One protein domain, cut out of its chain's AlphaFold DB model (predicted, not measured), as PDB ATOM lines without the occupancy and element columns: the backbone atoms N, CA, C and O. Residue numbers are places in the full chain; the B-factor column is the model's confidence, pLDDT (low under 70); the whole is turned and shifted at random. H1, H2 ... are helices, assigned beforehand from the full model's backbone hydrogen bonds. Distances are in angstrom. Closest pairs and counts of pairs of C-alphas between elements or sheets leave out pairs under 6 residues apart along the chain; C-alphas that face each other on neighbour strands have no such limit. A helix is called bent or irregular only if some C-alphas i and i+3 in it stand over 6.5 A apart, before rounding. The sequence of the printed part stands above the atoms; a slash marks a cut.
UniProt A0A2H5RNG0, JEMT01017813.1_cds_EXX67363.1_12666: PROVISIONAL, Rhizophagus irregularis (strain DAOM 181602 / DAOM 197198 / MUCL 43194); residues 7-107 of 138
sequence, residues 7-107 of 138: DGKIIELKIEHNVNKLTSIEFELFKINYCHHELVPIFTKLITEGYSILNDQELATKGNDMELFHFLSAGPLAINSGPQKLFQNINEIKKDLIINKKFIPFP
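Overview. This is residues 7 to 107 of the 138 residues of the protein "JEMT01017813.1_cds_EXX67363.1_12666: PROVISIONAL" of Rhizophagus irregularis (strain DAOM 181602 / DAOM 197198 / MUCL 43194) (UniProt A0A2H5RNG0). Four helices, H1 to H4, follow one another round a wide open ring with an empty middle, closed where the first turns of H1 meet H4; outside the ring, the bent helix H5 folds back, its second arm H5b side by side with H4. H1, H4 and H5 make the body, while the H2 and H3 side of the ring is a thin loop, in which residues 23 to 29, 31 to 49 and 52 to 58 stick out from the rest. The printed part has 101 residues, with five named helices in the order H1 H2 H3 H4 H5 and no named strand, and its class is all helix. The whole is loose, with a radius of gyration of the C-alphas of 16.5 A, and spans 42 by 41 by 23 A.

Along the chain. The longest helix by residues is H5, residues 79 to 100, assigned as one helix by its hydrogen bonds but bent: C-alphas 88 and 91 are 7.6 A apart. Its arms are H5a, residues 79 to 88, and H5b, residues 91 to 100, which ends with C-alpha 100 at (109.334, 120.796, 70.682). H5a is itself irregular, with C-alphas 80 and 83 7.1 A apart. H4 is residues 59 to 72, 19.8 A from first to last C-alpha, and H3 is residues 39 to 54, 22.4 A long, beginning with C-alpha 39 at (142.155, 105.864, 64.993). H2 is residues 24 to 33. H1 is residues 8 to 19, 16.5 A long, with C-alpha 8 at (119.415, 107.837, 79.011).

Arrangement. The lines of H5a and H5b stand at a steep tilt of 68 degrees, only just short of perpendicular. H5b touches H4 at a shallow tilt of 18 degrees, opposite ways; their closest C-alphas, of Ile 93 and Leu 72, are 6.9 A apart. H5a is close to H4 but not clearly touching, with the C-alphas of Leu 86 and Leu 72 closest at 6.4 A. H1 touches H4 with residues 10 to 13 alone, at a steep tilt of 43 degrees, the same way; the C-alphas of Ile 10 and Leu 68 are closest, at 6.1 A. H3 is close to H4 but not clearly touching, and only just about perpendicular at 71 degrees; their closest C-alphas, of Tyr 51 and Leu 59, are 7.5 A apart. H2 touches no helix and is apart from H1 and H3. In H1, H3 and H4 every O i to N i+4 pair is within hydrogen-bond range; in H2 5 of 6 are, in H5a 4 of 6 and in H5b 3 of 6.

Size, cuts and confidence. The C-alphas farthest apart, of Glu 38 and Asn 91, are 42.6 A apart. The printed part has no cut. The links from H1 to H2, H2 to H3 and H3 to H4 are tight, and that from H4 to H5 is short. Mean pLDDT of the printed part is 81.4, with residues 19 to 37 under 70.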
ATOM      1  N   ASP A   7     122.598 110.670  77.139       86.00
ATOM      2  CA  ASP A   7     121.136 110.664  77.077       86.00
ATOM      3  C   ASP A   7     120.627 109.254  77.401       86.00
ATOM      4  O   ASP A   7     120.918 108.290  76.685       86.00
ATOM      5  N   GLY A   8     119.889 109.128  78.508       87.38
ATOM      6  CA  GLY A   8     119.415 107.837  79.011       87.38
ATOM      7  C   GLY A   8     118.490 107.115  78.032       87.38
ATOM      8  O   GLY A   8     118.605 105.905  77.862       87.38
ATOM      9  N   LYS A   9     117.648 107.857  77.309       89.75
ATOM     10  CA  LYS A   9     116.699 107.285  76.354       89.75
ATOM     11  C   LYS A   9     117.415 106.703  75.142       89.75
ATOM     12  O   LYS A   9     117.092 105.609  74.688       89.75
ATOM     13  N   ILE A  10     118.421 107.410  74.628       88.12
ATOM     14  CA  ILE A  10     119.251 106.903  73.529       88.12
ATOM     15  C   ILE A  10     120.013 105.645  73.964       88.12
ATOM     16  O   ILE A  10     120.149 104.707  73.180       88.12
ATOM     17  N   ILE A  11     120.490 105.594  75.210       86.75
ATOM     18  CA  ILE A  11     121.177 104.417  75.754       86.75
ATOM     19  C   ILE A  11     120.231 103.217  75.846       86.75
ATOM     20  O   ILE A  11     120.597 102.129  75.403       86.75
ATOM     21  N   GLU A  12     119.013 103.406  76.351       89.19
ATOM     22  CA  GLU A  12     117.986 102.359  76.386       89.19
ATOM     23  C   GLU A  12     117.667 101.835  74.982       89.19
ATOM     24  O   GLU A  12     117.691 100.624  74.754       89.19
ATOM     25  N   LEU A  13     117.471 102.736  74.014       88.00
ATOM     26  CA  LEU A  13     117.224 102.370  72.617       88.00
ATOM     27  C   LEU A  13     118.406 101.602  72.015       88.00
ATOM     28  O   LEU A  13     118.199 100.595  71.339       88.00
ATOM     29  N   LYS A  14     119.648 102.017  72.287       85.56
ATOM     30  CA  LYS A  14     120.850 101.281  71.864       85.56
ATOM     31  C   LYS A  14     120.848  99.864  72.415       85.56
ATOM     32  O   LYS A  14     121.141  98.934  71.669       85.56
ATOM     33  N   ILE A  15     120.513  99.688  73.691       83.81
ATOM     34  CA  ILE A  15     120.429  98.364  74.313       83.81
ATOM     35  C   ILE A  15     119.326  97.540  73.637       83.81
ATOM     36  O   ILE A  15     119.626  96.461  73.137       83.81
ATOM     37  N   GLU A  16     118.097  98.056  73.521       84.06
ATOM     38  CA  GLU A  16     116.963  97.363  72.880       84.06
ATOM     39  C   GLU A  16     117.312  96.854  71.471       84.06
ATOM     40  O   GLU A  16     117.052  95.699  71.130       84.06
ATOM     41  N   HIS A  17     117.941  97.702  70.653       76.69
ATOM     42  CA  HIS A  17     118.262  97.369  69.266       76.69
ATOM     43  C   HIS A  17     119.489  96.452  69.140       76.69
ATOM     44  O   HIS A  17     119.559  95.656  68.202       76.69
ATOM     45  N   ASN A  18     120.437  96.522  70.079       72.31
ATOM     46  CA  ASN A  18     121.634  95.677  70.086       72.31
ATOM     47  C   ASN A  18     121.383  94.280  70.671       72.31
ATOM     48  O   ASN A  18     122.045  93.331  70.255       72.31
ATOM     49  N   VAL A  19     120.409  94.123  71.578       59.09
ATOM     50  CA  VAL A  19     120.045  92.827  72.187       59.09
ATOM     51  C   VAL A  19     119.618  91.792  71.134       59.09
ATOM     52  O   VAL A  19     119.826  90.600  71.333       59.09
ATOM     53  N   ASN A  20     119.115  92.230  69.974       53.62
ATOM     54  CA  ASN A  20     118.734  91.342  68.868       53.62
ATOM     55  C   ASN A  20     119.836  91.117  67.814       53.62
ATOM     56  O   ASN A  20     119.616  90.355  66.873       53.62
ATOM     57  N   LYS A  21     120.988  91.794  67.916       54.72
ATOM     58  CA  LYS A  21     122.027  91.816  66.866       54.72
ATOM     59  C   LYS A  21     123.353  91.177  67.258       54.72
ATOM     60  O   LYS A  21     124.175  90.968  66.381       54.72
ATOM     61  N   LEU A  22     123.573  90.891  68.538       50.31
ATOM     62  CA  LEU A  22     124.837  90.346  69.017       50.31
ATOM     63  C   LEU A  22     124.639  88.911  69.476       50.31
ATOM     64  O   LEU A  22     124.148  88.653  70.575       50.31
ATOM     65  N   THR A  23     125.100  87.967  68.661       54.66
ATOM     66  CA  THR A  23     125.566  86.715  69.249       54.66
ATOM     67  C   THR A  23     126.758  87.039  70.157       54.66
ATOM     68  O   THR A  23     127.547  87.947  69.886       54.66
ATOM     69  N   SER A  24     126.904  86.322  71.269       56.09
ATOM     70  CA  SER A  24     127.971  86.535  72.264       56.09
ATOM     71  C   SER A  24     129.393  86.538  71.669       56.09
ATOM     72  O   SER A  24     130.300  87.127  72.250       56.09
ATOM     73  N   ILE A  25     129.576  85.945  70.488       55.03
ATOM     74  CA  ILE A  25     130.833  85.887  69.729       55.03
ATOM     75  C   ILE A  25     131.144  87.221  69.032       55.03
ATOM     76  O   ILE A  25     132.292  87.663  69.035       55.03
ATOM     77  N   GLU A  26     130.138  87.902  68.482       55.31
ATOM     78  CA  GLU A  26     130.315  89.202  67.823       55.31
ATOM     79  C   GLU A  26     130.679  90.289  68.835       55.31
ATOM     80  O   GLU A  26     131.477  91.161  68.515       55.31
ATOM     81  N   PHE A  27     130.181  90.211  70.074       52.94
ATOM     82  CA  PHE A  27     130.512  91.173  71.134       52.94
ATOM     83  C   PHE A  27     131.966  91.052  71.606       52.94
ATOM     84  O   PHE A  27     132.630  92.062  71.845       52.94
ATOM     85  N   GLU A  28     132.478  89.825  71.712       51.84
ATOM     86  CA  GLU A  28     133.881  89.562  72.047       51.84
ATOM     87  C   GLU A  28     134.813  89.955  70.886       51.84
ATOM     88  O   GLU A  28     135.816  90.629  71.113       51.84
ATOM     89  N   LEU A  29     134.437  89.686  69.628       51.28
ATOM     90  CA  LEU A  29     135.144  90.213  68.448       51.28
ATOM     91  C   LEU A  29     135.118  91.749  68.385       51.28
ATOM     92  O   LEU A  29     136.120  92.367  68.029       51.28
ATOM     93  N   PHE A  30     134.009  92.380  68.776       48.88
ATOM     94  CA  PHE A  30     133.864  93.838  68.811       48.88
ATOM     95  C   PHE A  30     134.726  94.482  69.908       48.88
ATOM     96  O   PHE A  30     135.340  95.525  69.674       48.88
ATOM     97  N   LYS A  31     134.835  93.845  71.083       45.31
ATOM     98  CA  LYS A  31     135.763  94.251  72.153       45.31
ATOM     99  C   LYS A  31     137.227  94.110  71.743       45.31
ATOM    100  O   LYS A  31     138.038  94.943  72.137       45.31
ATOM    101  N   ILE A  32     137.558  93.078  70.967       48.25
ATOM    102  CA  ILE A  32     138.934  92.796  70.548       48.25
ATOM    103  C   ILE A  32     139.374  93.706  69.381       48.25
ATOM    104  O   ILE A  32     140.548  94.057  69.323       48.25
ATOM    105  N   ASN A  33     138.465  94.169  68.506       47.22
ATOM    106  CA  ASN A  33     138.836  94.912  67.285       47.22
ATOM    107  C   ASN A  33     138.656  96.444  67.292       47.22
ATOM    108  O   ASN A  33     139.155  97.094  66.378       47.22
ATOM    109  N   TYR A  34     137.987  97.066  68.270       48.12
ATOM    110  CA  TYR A  34     137.700  98.518  68.211       48.12
ATOM    111  C   TYR A  34     138.445  99.397  69.217       48.12
ATOM    112  O   TYR A  34     138.038 100.529  69.478       48.12
ATOM    113  N   CYS A  35     139.594  98.940  69.711       52.44
ATOM    114  CA  CYS A  35     140.580  99.833  70.314       52.44
ATOM    115  C   CYS A  35     141.818  99.951  69.413       52.44
ATOM    116  O   CYS A  35     142.945  99.723  69.842       52.44
ATOM    117  N   HIS A  36     141.623 100.307  68.137       56.38
ATOM    118  CA  HIS A  36     142.727 100.838  67.338       56.38
ATOM    119  C   HIS A  36     143.100 102.203  67.924       56.38
ATOM    120  O   HIS A  36     142.538 103.231  67.547       56.38
ATOM    121  N   HIS A  37     144.041 102.206  68.872       63.34
ATOM    122  CA  HIS A  37     144.617 103.405  69.489       63.34
ATOM    123  C   HIS A  37     145.040 104.455  68.441       63.34
ATOM    124  O   HIS A  37     145.014 105.650  68.710       63.34
ATOM    125  N   GLU A  38     145.363 104.020  67.223       70.56
ATOM    126  CA  GLU A  38     145.734 104.865  66.083       70.56
ATOM    127  C   GLU A  38     144.568 105.661  65.467       70.56
ATOM    128  O   GLU A  38     144.787 106.752  64.944       70.56
ATOM    129  N   LEU A  39     143.327 105.171  65.549       77.44
ATOM    130  CA  LEU A  39     142.155 105.864  64.993       77.44
ATOM    131  C   LEU A  39     141.590 106.923  65.943       77.44
ATOM    132  O   LEU A  39     140.919 107.852  65.494       77.44
ATOM    133  N   VAL A  40     141.870 106.811  67.245       78.94
ATOM    134  CA  VAL A  40     141.389 107.768  68.251       78.94
ATOM    135  C   VAL A  40     141.897 109.189  67.958       78.94
ATOM    136  O   VAL A  40     141.056 110.080  67.868       78.94
ATOM    137  N   PRO A  41     143.202 109.430  67.701       85.25
ATOM    138  CA  PRO A  41     143.696 110.749  67.311       85.25
ATOM    139  C   PRO A  41     143.036 111.311  66.049       85.25
ATOM    140  O   PRO A  41     142.731 112.501  65.999       85.25
ATOM    141  N   ILE A  42     142.795 110.466  65.040       84.88
ATOM    142  CA  ILE A  42     142.153 110.878  63.782       84.88
ATOM    143  C   ILE A  42     140.717 111.318  64.054       84.88
ATOM    144  O   ILE A  42     140.310 112.396  63.627       84.88
ATOM    145  N   PHE A  43     139.963 110.520  64.808       81.69
ATOM    146  CA  PHE A  43     138.591 110.856  65.161       81.69
ATOM    147  C   PHE A  43     138.528 112.131  66.004       81.69
ATOM    148  O   PHE A  43     137.759 113.033  65.684       81.69
ATOM    149  N   THR A  44     139.370 112.252  67.034       85.19
ATOM    150  CA  THR A  44     139.460 113.469  67.849       85.19
ATOM    151  C   THR A  44     139.745 114.685  66.978       85.19
ATOM    152  O   THR A  44     139.045 115.682  67.108       85.19
ATOM    153  N   LYS A  45     140.698 114.590  66.043       90.81
ATOM    154  CA  LYS A  45     141.008 115.676  65.111       90.81
ATOM    155  C   LYS A  45     139.795 116.067  64.261       90.81
ATOM    156  O   LYS A  45     139.452 117.244  64.232       90.81
ATOM    157  N   LEU A  46     139.121 115.100  63.633       88.44
ATOM    158  CA  LEU A  46     137.929 115.356  62.813       88.44
ATOM    159  C   LEU A  46     136.814 116.029  63.619       88.44
ATOM    160  O   LEU A  46     136.207 116.992  63.156       88.44
ATOM    161  N   ILE A  47     136.568 115.555  64.841       85.00
ATOM    162  CA  ILE A  47     135.575 116.152  65.733       85.00
ATOM    163  C   ILE A  47     135.970 117.583  66.110       85.00
ATOM    164  O   ILE A  47     135.156 118.493  65.974       85.00
ATOM    165  N   THR A  48     137.211 117.812  66.542       88.75
ATOM    166  CA  THR A  48     137.704 119.145  66.919       88.75
ATOM    167  C   THR A  48     137.634 120.140  65.759       88.75
ATOM    168  O   THR A  48     137.199 121.279  65.952       88.75
ATOM    169  N   GLU A  49     138.022 119.724  64.554       91.31
ATOM    170  CA  GLU A  49     137.911 120.553  63.351       91.31
ATOM    171  C   GLU A  49     136.444 120.842  63.015       91.31
ATOM    172  O   GLU A  49     136.091 121.998  62.788       91.31
ATOM    173  N   GLY A  50     135.569 119.835  63.082       86.50
ATOM    174  CA  GLY A  50     134.130 120.000  62.871       86.50
ATOM    175  C   GLY A  50     133.497 121.017  63.824       86.50
ATOM    176  O   GLY A  50     132.783 121.912  63.376       86.50
ATOM    177  N   TYR A  51     133.811 120.942  65.123       87.50
ATOM    178  CA  TYR A  51     133.362 121.933  66.110       87.50
ATOM    179  C   TYR A  51     133.863 123.342  65.791       87.50
ATOM    180  O   TYR A  51     133.110 124.304  65.923       87.50
ATOM    181  N   SER A  52     135.119 123.463  65.358       89.62
ATOM    182  CA  SER A  52     135.735 124.756  65.044       89.62
ATOM    183  C   SER A  52     135.118 125.398  63.796       89.62
ATOM    184  O   SER A  52     134.884 126.603  63.782       89.62
ATOM    185  N   ILE A  53     134.826 124.598  62.765       90.25
ATOM    186  CA  ILE A  53     134.204 125.052  61.511       90.25
ATOM    187  C   ILE A  53     132.747 125.456  61.736       90.25
ATOM    188  O   ILE A  53     132.310 126.494  61.244       90.25
ATOM    189  N   LEU A  54     131.986 124.627  62.455       86.56
ATOM    190  CA  LEU A  54     130.556 124.853  62.664       86.56
ATOM    191  C   LEU A  54     130.287 125.925  63.724       86.56
ATOM    192  O   LEU A  54     129.255 126.588  63.650       86.56
ATOM    193  N   ASN A  55     131.202 126.096  64.688       87.94
ATOM    194  CA  ASN A  55     131.098 127.041  65.804       87.94
ATOM    195  C   ASN A  55     129.722 126.992  66.500       87.94
ATOM    196  O   ASN A  55     129.119 128.011  66.836       87.94
ATOM    197  N   ASP A  56     129.208 125.776  66.673       85.69
ATOM    198  CA  ASP A  56     127.861 125.510  67.159       85.69
ATOM    199  C   ASP A  56     127.929 124.820  68.522       85.69
ATOM    200  O   ASP A  56     128.324 123.658  68.643       85.69
ATOM    201  N   GLN A  57     127.540 125.547  69.570       86.50
ATOM    202  CA  GLN A  57     127.550 125.035  70.942       86.50
ATOM    203  C   GLN A  57     126.513 123.925  71.163       86.50
ATOM    204  O   GLN A  57     126.662 123.115  72.076       86.50
ATOM    205  N   GLU A  58     125.487 123.844  70.313       88.31
ATOM    206  CA  GLU A  58     124.431 122.835  70.399       88.31
ATOM    207  C   GLU A  58     124.727 121.598  69.545       88.31
ATOM    208  O   GLU A  58     123.898 120.690  69.469       88.31
ATOM    209  N   LEU A  59     125.904 121.518  68.918       86.75
ATOM    210  CA  LEU A  59     126.245 120.449  67.980       86.75
ATOM    211  C   LEU A  59     126.113 119.044  68.597       86.75
ATOM    212  O   LEU A  59     125.593 118.133  67.954       86.75
ATOM    213  N   ALA A  60     126.505 118.879  69.866       87.81
ATOM    214  CA  ALA A  60     126.332 117.619  70.597       87.81
ATOM    215  C   ALA A  60     124.849 117.262  70.802       87.81
ATOM    216  O   ALA A  60     124.451 116.106  70.651       87.81
ATOM    217  N   THR A  61     124.016 118.255  71.125       89.88
ATOM    218  CA  THR A  61     122.566 118.084  71.297       89.88
ATOM    219  C   THR A  61     121.898 117.740  69.968       89.88
ATOM    220  O   THR A  61     121.111 116.800  69.907       89.88
ATOM    221  N   LYS A  62     122.284 118.409  68.875       88.31
ATOM    222  CA  LYS A  62     121.820 118.089  67.514       88.31
ATOM    223  C   LYS A  62     122.232 116.679  67.090       88.31
ATOM    224  O   LYS A  62     121.449 115.978  66.454       88.31
ATOM    225  N   GLY A  63     123.427 116.242  67.490       88.81
ATOM    226  CA  GLY A  63     123.878 114.859  67.336       88.81
ATOM    227  C   GLY A  63     122.959 113.859  68.045       88.81
ATOM    228  O   GLY A  63     122.542 112.878  67.430       88.81
ATOM    229  N   ASN A  64     122.581 114.135  69.297       91.56
ATOM    230  CA  ASN A  64     121.609 113.317  70.032       91.56
ATOM    231  C   ASN A  64     120.236 113.298  69.351       91.56
ATOM    232  O   ASN A  64     119.636 112.235  69.224       91.56
ATOM    233  N   ASP A  65     119.739 114.447  68.892       91.88
ATOM    234  CA  ASP A  65     118.439 114.527  68.224       91.88
ATOM    235  C   ASP A  65     118.421 113.738  66.910       91.88
ATOM    236  O   ASP A  65     117.449 113.034  66.629       91.88
ATOM    237  N   MET A  66     119.518 113.780  66.147       90.81
ATOM    238  CA  MET A  66     119.681 112.976  64.938       90.81
ATOM    239  C   MET A  66     119.741 111.477  65.249       90.81
ATOM    240  O   MET A  66     119.101 110.673  64.570       90.81
ATOM    241  N   GLU A  67     120.479 111.079  66.283       90.94
ATOM    242  CA  GLU A  67     120.566 109.676  66.681       90.94
ATOM    243  C   GLU A  67     119.223 109.146  67.205       90.94
ATOM    244  O   GLU A  67     118.771 108.076  66.795       90.94
ATOM    245  N   LEU A  68     118.528 109.919  68.042       92.25
ATOM    246  CA  LEU A  68     117.181 109.593  68.500       92.25
ATOM    247  C   LEU A  68     116.214 109.466  67.317       92.25
ATOM    248  O   LEU A  68     115.456 108.499  67.246       92.25
ATOM    249  N   PHE A  69     116.265 110.394  66.356       93.44
ATOM    250  CA  PHE A  69     115.473 110.298  65.133       93.44
ATOM    251  C   PHE A  69     115.786 109.018  64.352       93.44
ATOM    252  O   PHE A  69     114.859 108.348  63.896       93.44
ATOM    253  N   HIS A  70     117.060 108.637  64.225       91.19
ATOM    254  CA  HIS A  70     117.463 107.402  63.552       91.19
ATOM    255  C   HIS A  70     116.832 106.164  64.211       91.19
ATOM    256  O   HIS A  70     116.260 105.330  63.508       91.19
ATOM    257  N   PHE A  71     116.842 106.072  65.544       91.31
ATOM    258  CA  PHE A  71     116.178 104.981  66.267       91.31
ATOM    259  C   PHE A  71     114.658 104.995  66.089       91.31
ATOM    260  O   PHE A  71     114.063 103.982  65.715       91.31
ATOM    261  N   LEU A  72     114.016 106.142  66.322       92.31
ATOM    262  CA  LEU A  72     112.558 106.246  66.266       92.31
ATOM    263  C   LEU A  72     112.009 106.014  64.855       92.31
ATOM    264  O   LEU A  72     110.928 105.443  64.713       92.31
ATOM    265  N   SER A  73     112.768 106.395  63.824       92.38
ATOM    266  CA  SER A  73     112.435 106.153  62.417       92.38
ATOM    267  C   SER A  73     112.755 104.735  61.934       92.38
ATOM    268  O   SER A  73     112.626 104.453  60.744       92.38
ATOM    269  N   ALA A  74     113.121 103.837  62.857       91.56
ATOM    270  CA  ALA A  74     113.450 102.441  62.599       91.56
ATOM    271  C   ALA A  74     114.717 102.220  61.753       91.56
ATOM    272  O   ALA A  74     114.892 101.147  61.181       91.56
ATOM    273  N   GLY A  75     115.626 103.198  61.710       89.25
ATOM    274  CA  GLY A  75     116.876 103.127  60.951       89.25
ATOM    275  C   GLY A  75     117.761 101.905  61.258       89.25
ATOM    276  O   GLY A  75     118.300 101.322  60.319       89.25
ATOM    277  N   PRO A  76     117.887 101.451  62.521       87.00
ATOM    278  CA  PRO A  76     118.674 100.257  62.844       87.00
ATOM    279  C   PRO A  76     118.012  98.919  62.489       87.00
ATOM    280  O   PRO A  76     118.684  97.879  62.557       87.00
ATOM    281  N   LEU A  77     116.707  98.916  62.194       85.31
ATOM    282  CA  LEU A  77     115.920  97.708  61.944       85.31
ATOM    283  C   LEU A  77     115.992  97.285  60.471       85.31
ATOM    284  O   LEU A  77     116.316  98.068  59.582       85.31
ATOM    285  N   ALA A  78     115.664  96.019  60.205       84.25
ATOM    286  CA  ALA A  78     115.500  95.542  58.837       84.25
ATOM    287  C   ALA A  78     114.326  96.262  58.151       84.25
ATOM    288  O   ALA A  78     113.321  96.575  58.796       84.25
ATOM    289  N   ILE A  79     114.426  96.447  56.830       84.25
ATOM    290  CA  ILE A  79     113.443  97.180  56.006       84.25
ATOM    291  C   ILE A  79     112.007  96.699  56.275       84.25
ATOM    292  O   ILE A  79     111.088  97.503  56.387       84.25
ATOM    293  N   ASN A  80     111.828  95.392  56.465       88.75
ATOM    294  CA  ASN A  80     110.535  94.738  56.671       88.75
ATOM    295  C   ASN A  80     109.843  95.185  57.974       88.75
ATOM    296  O   ASN A  80     108.619  95.250  58.039       88.75
ATOM    297  N   SER A  81     110.627  95.483  59.013       85.06
ATOM    298  CA  SER A  81     110.144  95.897  60.338       85.06
ATOM    299  C   SER A  81     110.037  97.418  60.477       85.06
ATOM    300  O   SER A  81     109.401  97.911  61.412       85.06
ATOM    301  N   GLY A  82     110.632  98.162  59.540       88.44
ATOM    302  CA  GLY A  82     110.673  99.620  59.532       88.44
ATOM    303  C   GLY A  82     109.293 100.283  59.600       88.44
ATOM    304  O   GLY A  82     109.054 101.066  60.523       88.44
ATOM    305  N   PRO A  83     108.348  99.950  58.695       92.75
ATOM    306  CA  PRO A  83     107.045 100.611  58.633       92.75
ATOM    307  C   PRO A  83     106.257 100.544  59.944       92.75
ATOM    308  O   PRO A  83     105.689 101.546  60.379       92.75
ATOM    309  N   GLN A  84     106.247  99.382  60.601       92.50
ATOM    310  CA  GLN A  84     105.502  99.185  61.842       92.50
ATOM    311  C   GLN A  84     106.090 100.011  62.992       92.50
ATOM    312  O   GLN A  84     105.347 100.718  63.673       92.50
ATOM    313  N   LYS A  85     107.412  99.949  63.201       90.69
ATOM    314  CA  LYS A  85     108.082 100.681  64.288       90.69
ATOM    315  C   LYS A  85     108.010 102.195  64.058       90.69
ATOM    316  O   LYS A  85     107.731 102.939  64.994       90.69
ATOM    317  N   LEU A  86     108.139 102.650  62.808       93.12
ATOM    318  CA  LEU A  86     107.930 104.055  62.453       93.12
ATOM    319  C   LEU A  86     106.504 104.516  62.788       93.12
ATOM    320  O   LEU A  86     106.330 105.583  63.370       93.12
ATOM    321  N   PHE A  87     105.482 103.719  62.451       95.44
ATOM    322  CA  PHE A  87     104.092 104.065  62.755       95.44
ATOM    323  C   PHE A  87     103.829 104.134  64.266       95.44
ATOM    324  O   PHE A  87     103.148 105.047  64.726       95.44
ATOM    325  N   GLN A  88     104.411 103.218  65.045       94.88
ATOM    326  CA  GLN A  88     104.328 103.238  66.510       94.88
ATOM    327  C   GLN A  88     104.940 104.515  67.106       94.88
ATOM    328  O   GLN A  88     104.372 105.098  68.028       94.88
ATOM    329  N   ASN A  89     106.051 104.987  66.538       94.88
ATOM    330  CA  ASN A  89     106.812 106.121  67.062       94.88
ATOM    331  C   ASN A  89     106.431 107.476  66.434       94.88
ATOM    332  O   ASN A  89     106.948 108.515  66.847       94.88
ATOM    333  N   ILE A  90     105.534 107.512  65.441       94.81
ATOM    334  CA  ILE A  90     105.271 108.715  64.631       94.81
ATOM    335  C   ILE A  90     104.820 109.920  65.469       94.81
ATOM    336  O   ILE A  90     105.180 111.060  65.172       94.81
ATOM    337  N   ASN A  91     104.040 109.678  66.524       95.25
ATOM    338  CA  ASN A  91     103.536 110.735  67.398       95.25
ATOM    339  C   ASN A  91     104.658 111.345  68.235       95.25
ATOM    340  O   ASN A  91     104.702 112.562  68.403       95.25
ATOM    341  N   GLU A  92     105.579 110.510  68.708       93.75
ATOM    342  CA  GLU A  92     106.761 110.945  69.441       93.75
ATOM    343  C   GLU A  92     107.687 111.768  68.541       93.75
ATOM    344  O   GLU A  92     108.067 112.879  68.898       93.75
ATOM    345  N   ILE A  93     107.955 111.290  67.321       94.06
ATOM    346  CA  ILE A  93     108.761 112.027  66.338       94.06
ATOM    347  C   ILE A  93     108.141 113.401  66.059       94.06
ATOM    348  O   ILE A  93     108.826 114.421  66.105       94.06
ATOM    349  N   LYS A  94     106.832 113.458  65.788       93.44
ATOM    350  CA  LYS A  94     106.158 114.726  65.481       93.44
ATOM    351  C   LYS A  94     106.166 115.687  66.664       93.44
ATOM    352  O   LYS A  94     106.469 116.863  66.487       93.44
ATOM    353  N   LYS A  95     105.809 115.211  67.855       93.12
ATOM    354  CA  LYS A  95     105.640 116.074  69.023       93.12
ATOM    355  C   LYS A  95     106.981 116.488  69.620       93.12
ATOM    356  O   LYS A  95     107.221 117.678  69.799       93.12
ATOM    357  N   ASP A  96     107.857 115.530  69.889       91.19
ATOM    358  CA  ASP A  96     109.079 115.796  70.642       91.19
ATOM    359  C   ASP A  96     110.193 116.313  69.737       91.19
ATOM    360  O   ASP A  96     110.773 117.357  70.023       91.19
ATOM    361  N   LEU A  97     110.472 115.633  68.622       92.31
ATOM    362  CA  LEU A  97     111.553 116.054  67.729       92.31
ATOM    363  C   LEU A  97     111.139 117.265  66.885       92.31
ATOM    364  O   LEU A  97     111.790 118.306  66.940       92.31
ATOM    365  N   ILE A  98     110.046 117.169  66.125       91.19
ATOM    366  CA  ILE A  98     109.706 118.214  65.145       91.19
ATOM    367  C   ILE A  98     109.150 119.472  65.824       91.19
ATOM    368  O   ILE A  98     109.617 120.571  65.537       91.19
ATOM    369  N   ILE A  99     108.163 119.344  66.717       92.62
ATOM    370  CA  ILE A  99     107.500 120.512  67.322       92.62
ATOM    371  C   ILE A  99     108.333 121.096  68.469       92.62
ATOM    372  O   ILE A  99     108.660 122.281  68.439       92.62
ATOM    373  N   ASN A 100     108.686 120.283  69.471       92.44
ATOM    374  CA  ASN A 100     109.334 120.796  70.682       92.44
ATOM    375  C   ASN A 100     110.807 121.148  70.443       92.44
ATOM    376  O   ASN A 100     111.242 122.245  70.790       92.44
ATOM    377  N   LYS A 101     111.567 120.234  69.832       89.88
ATOM    378  CA  LYS A 101     113.005 120.415  69.578       89.88
ATOM    379  C   LYS A 101     113.311 121.149  68.271       89.88
ATOM    380  O   LYS A 101     114.468 121.459  68.013       89.88
ATOM    381  N   LYS A 102     112.293 121.451  67.452       90.38
ATOM    382  CA  LYS A 102     112.447 122.087  66.127       90.38
ATOM    383  C   LYS A 102     113.452 121.344  65.237       90.38
ATOM    384  O   LYS A 102     114.149 121.954  64.429       90.38
ATOM    385  N   PHE A 103     113.539 120.026  65.402       90.50
ATOM    386  CA  PHE A 103     114.476 119.189  64.677       90.50
ATOM    387  C   PHE A 103     114.056 119.066  63.210       90.50
ATOM    388  O   PHE A 103     112.913 118.721  62.898       90.50
ATOM    389  N   ILE A 104     115.003 119.323  62.308       85.62
ATOM    390  CA  ILE A 104     114.821 119.214  60.860       85.62
ATOM    391  C   ILE A 104     115.854 118.196  60.352       85.62
ATOM    392  O   ILE A 104     117.011 118.569  60.166       85.62
ATOM    393  N   PRO A 105     115.473 116.921  60.136       73.06
ATOM    394  CA  PRO A 105     116.428 115.856  59.799       73.06
ATOM    395  C   PRO A 105     117.159 116.107  58.482       73.06
ATOM    396  O   PRO A 105     118.322 115.752  58.325       73.06
ATOM    397  N   PHE A 106     116.464 116.731  57.536       78.19
ATOM    398  CA  PHE A 106     116.997 117.090  56.233       78.19
ATOM    399  C   PHE A 106     116.752 118.581  56.042       78.19
ATOM    400  O   PHE A 106     115.693 118.957  55.528       78.19
ATOM    401  N   PRO A 107     117.661 119.447  56.529       71.88
ATOM    402  CA  PRO A 107     117.517 120.873  56.313       71.88
ATOM    403  C   PRO A 107     117.410 121.139  54.804       71.88
ATOM    404  O   PRO A 107     118.050 120.434  54.014       71.88
TER     405      PRO A 107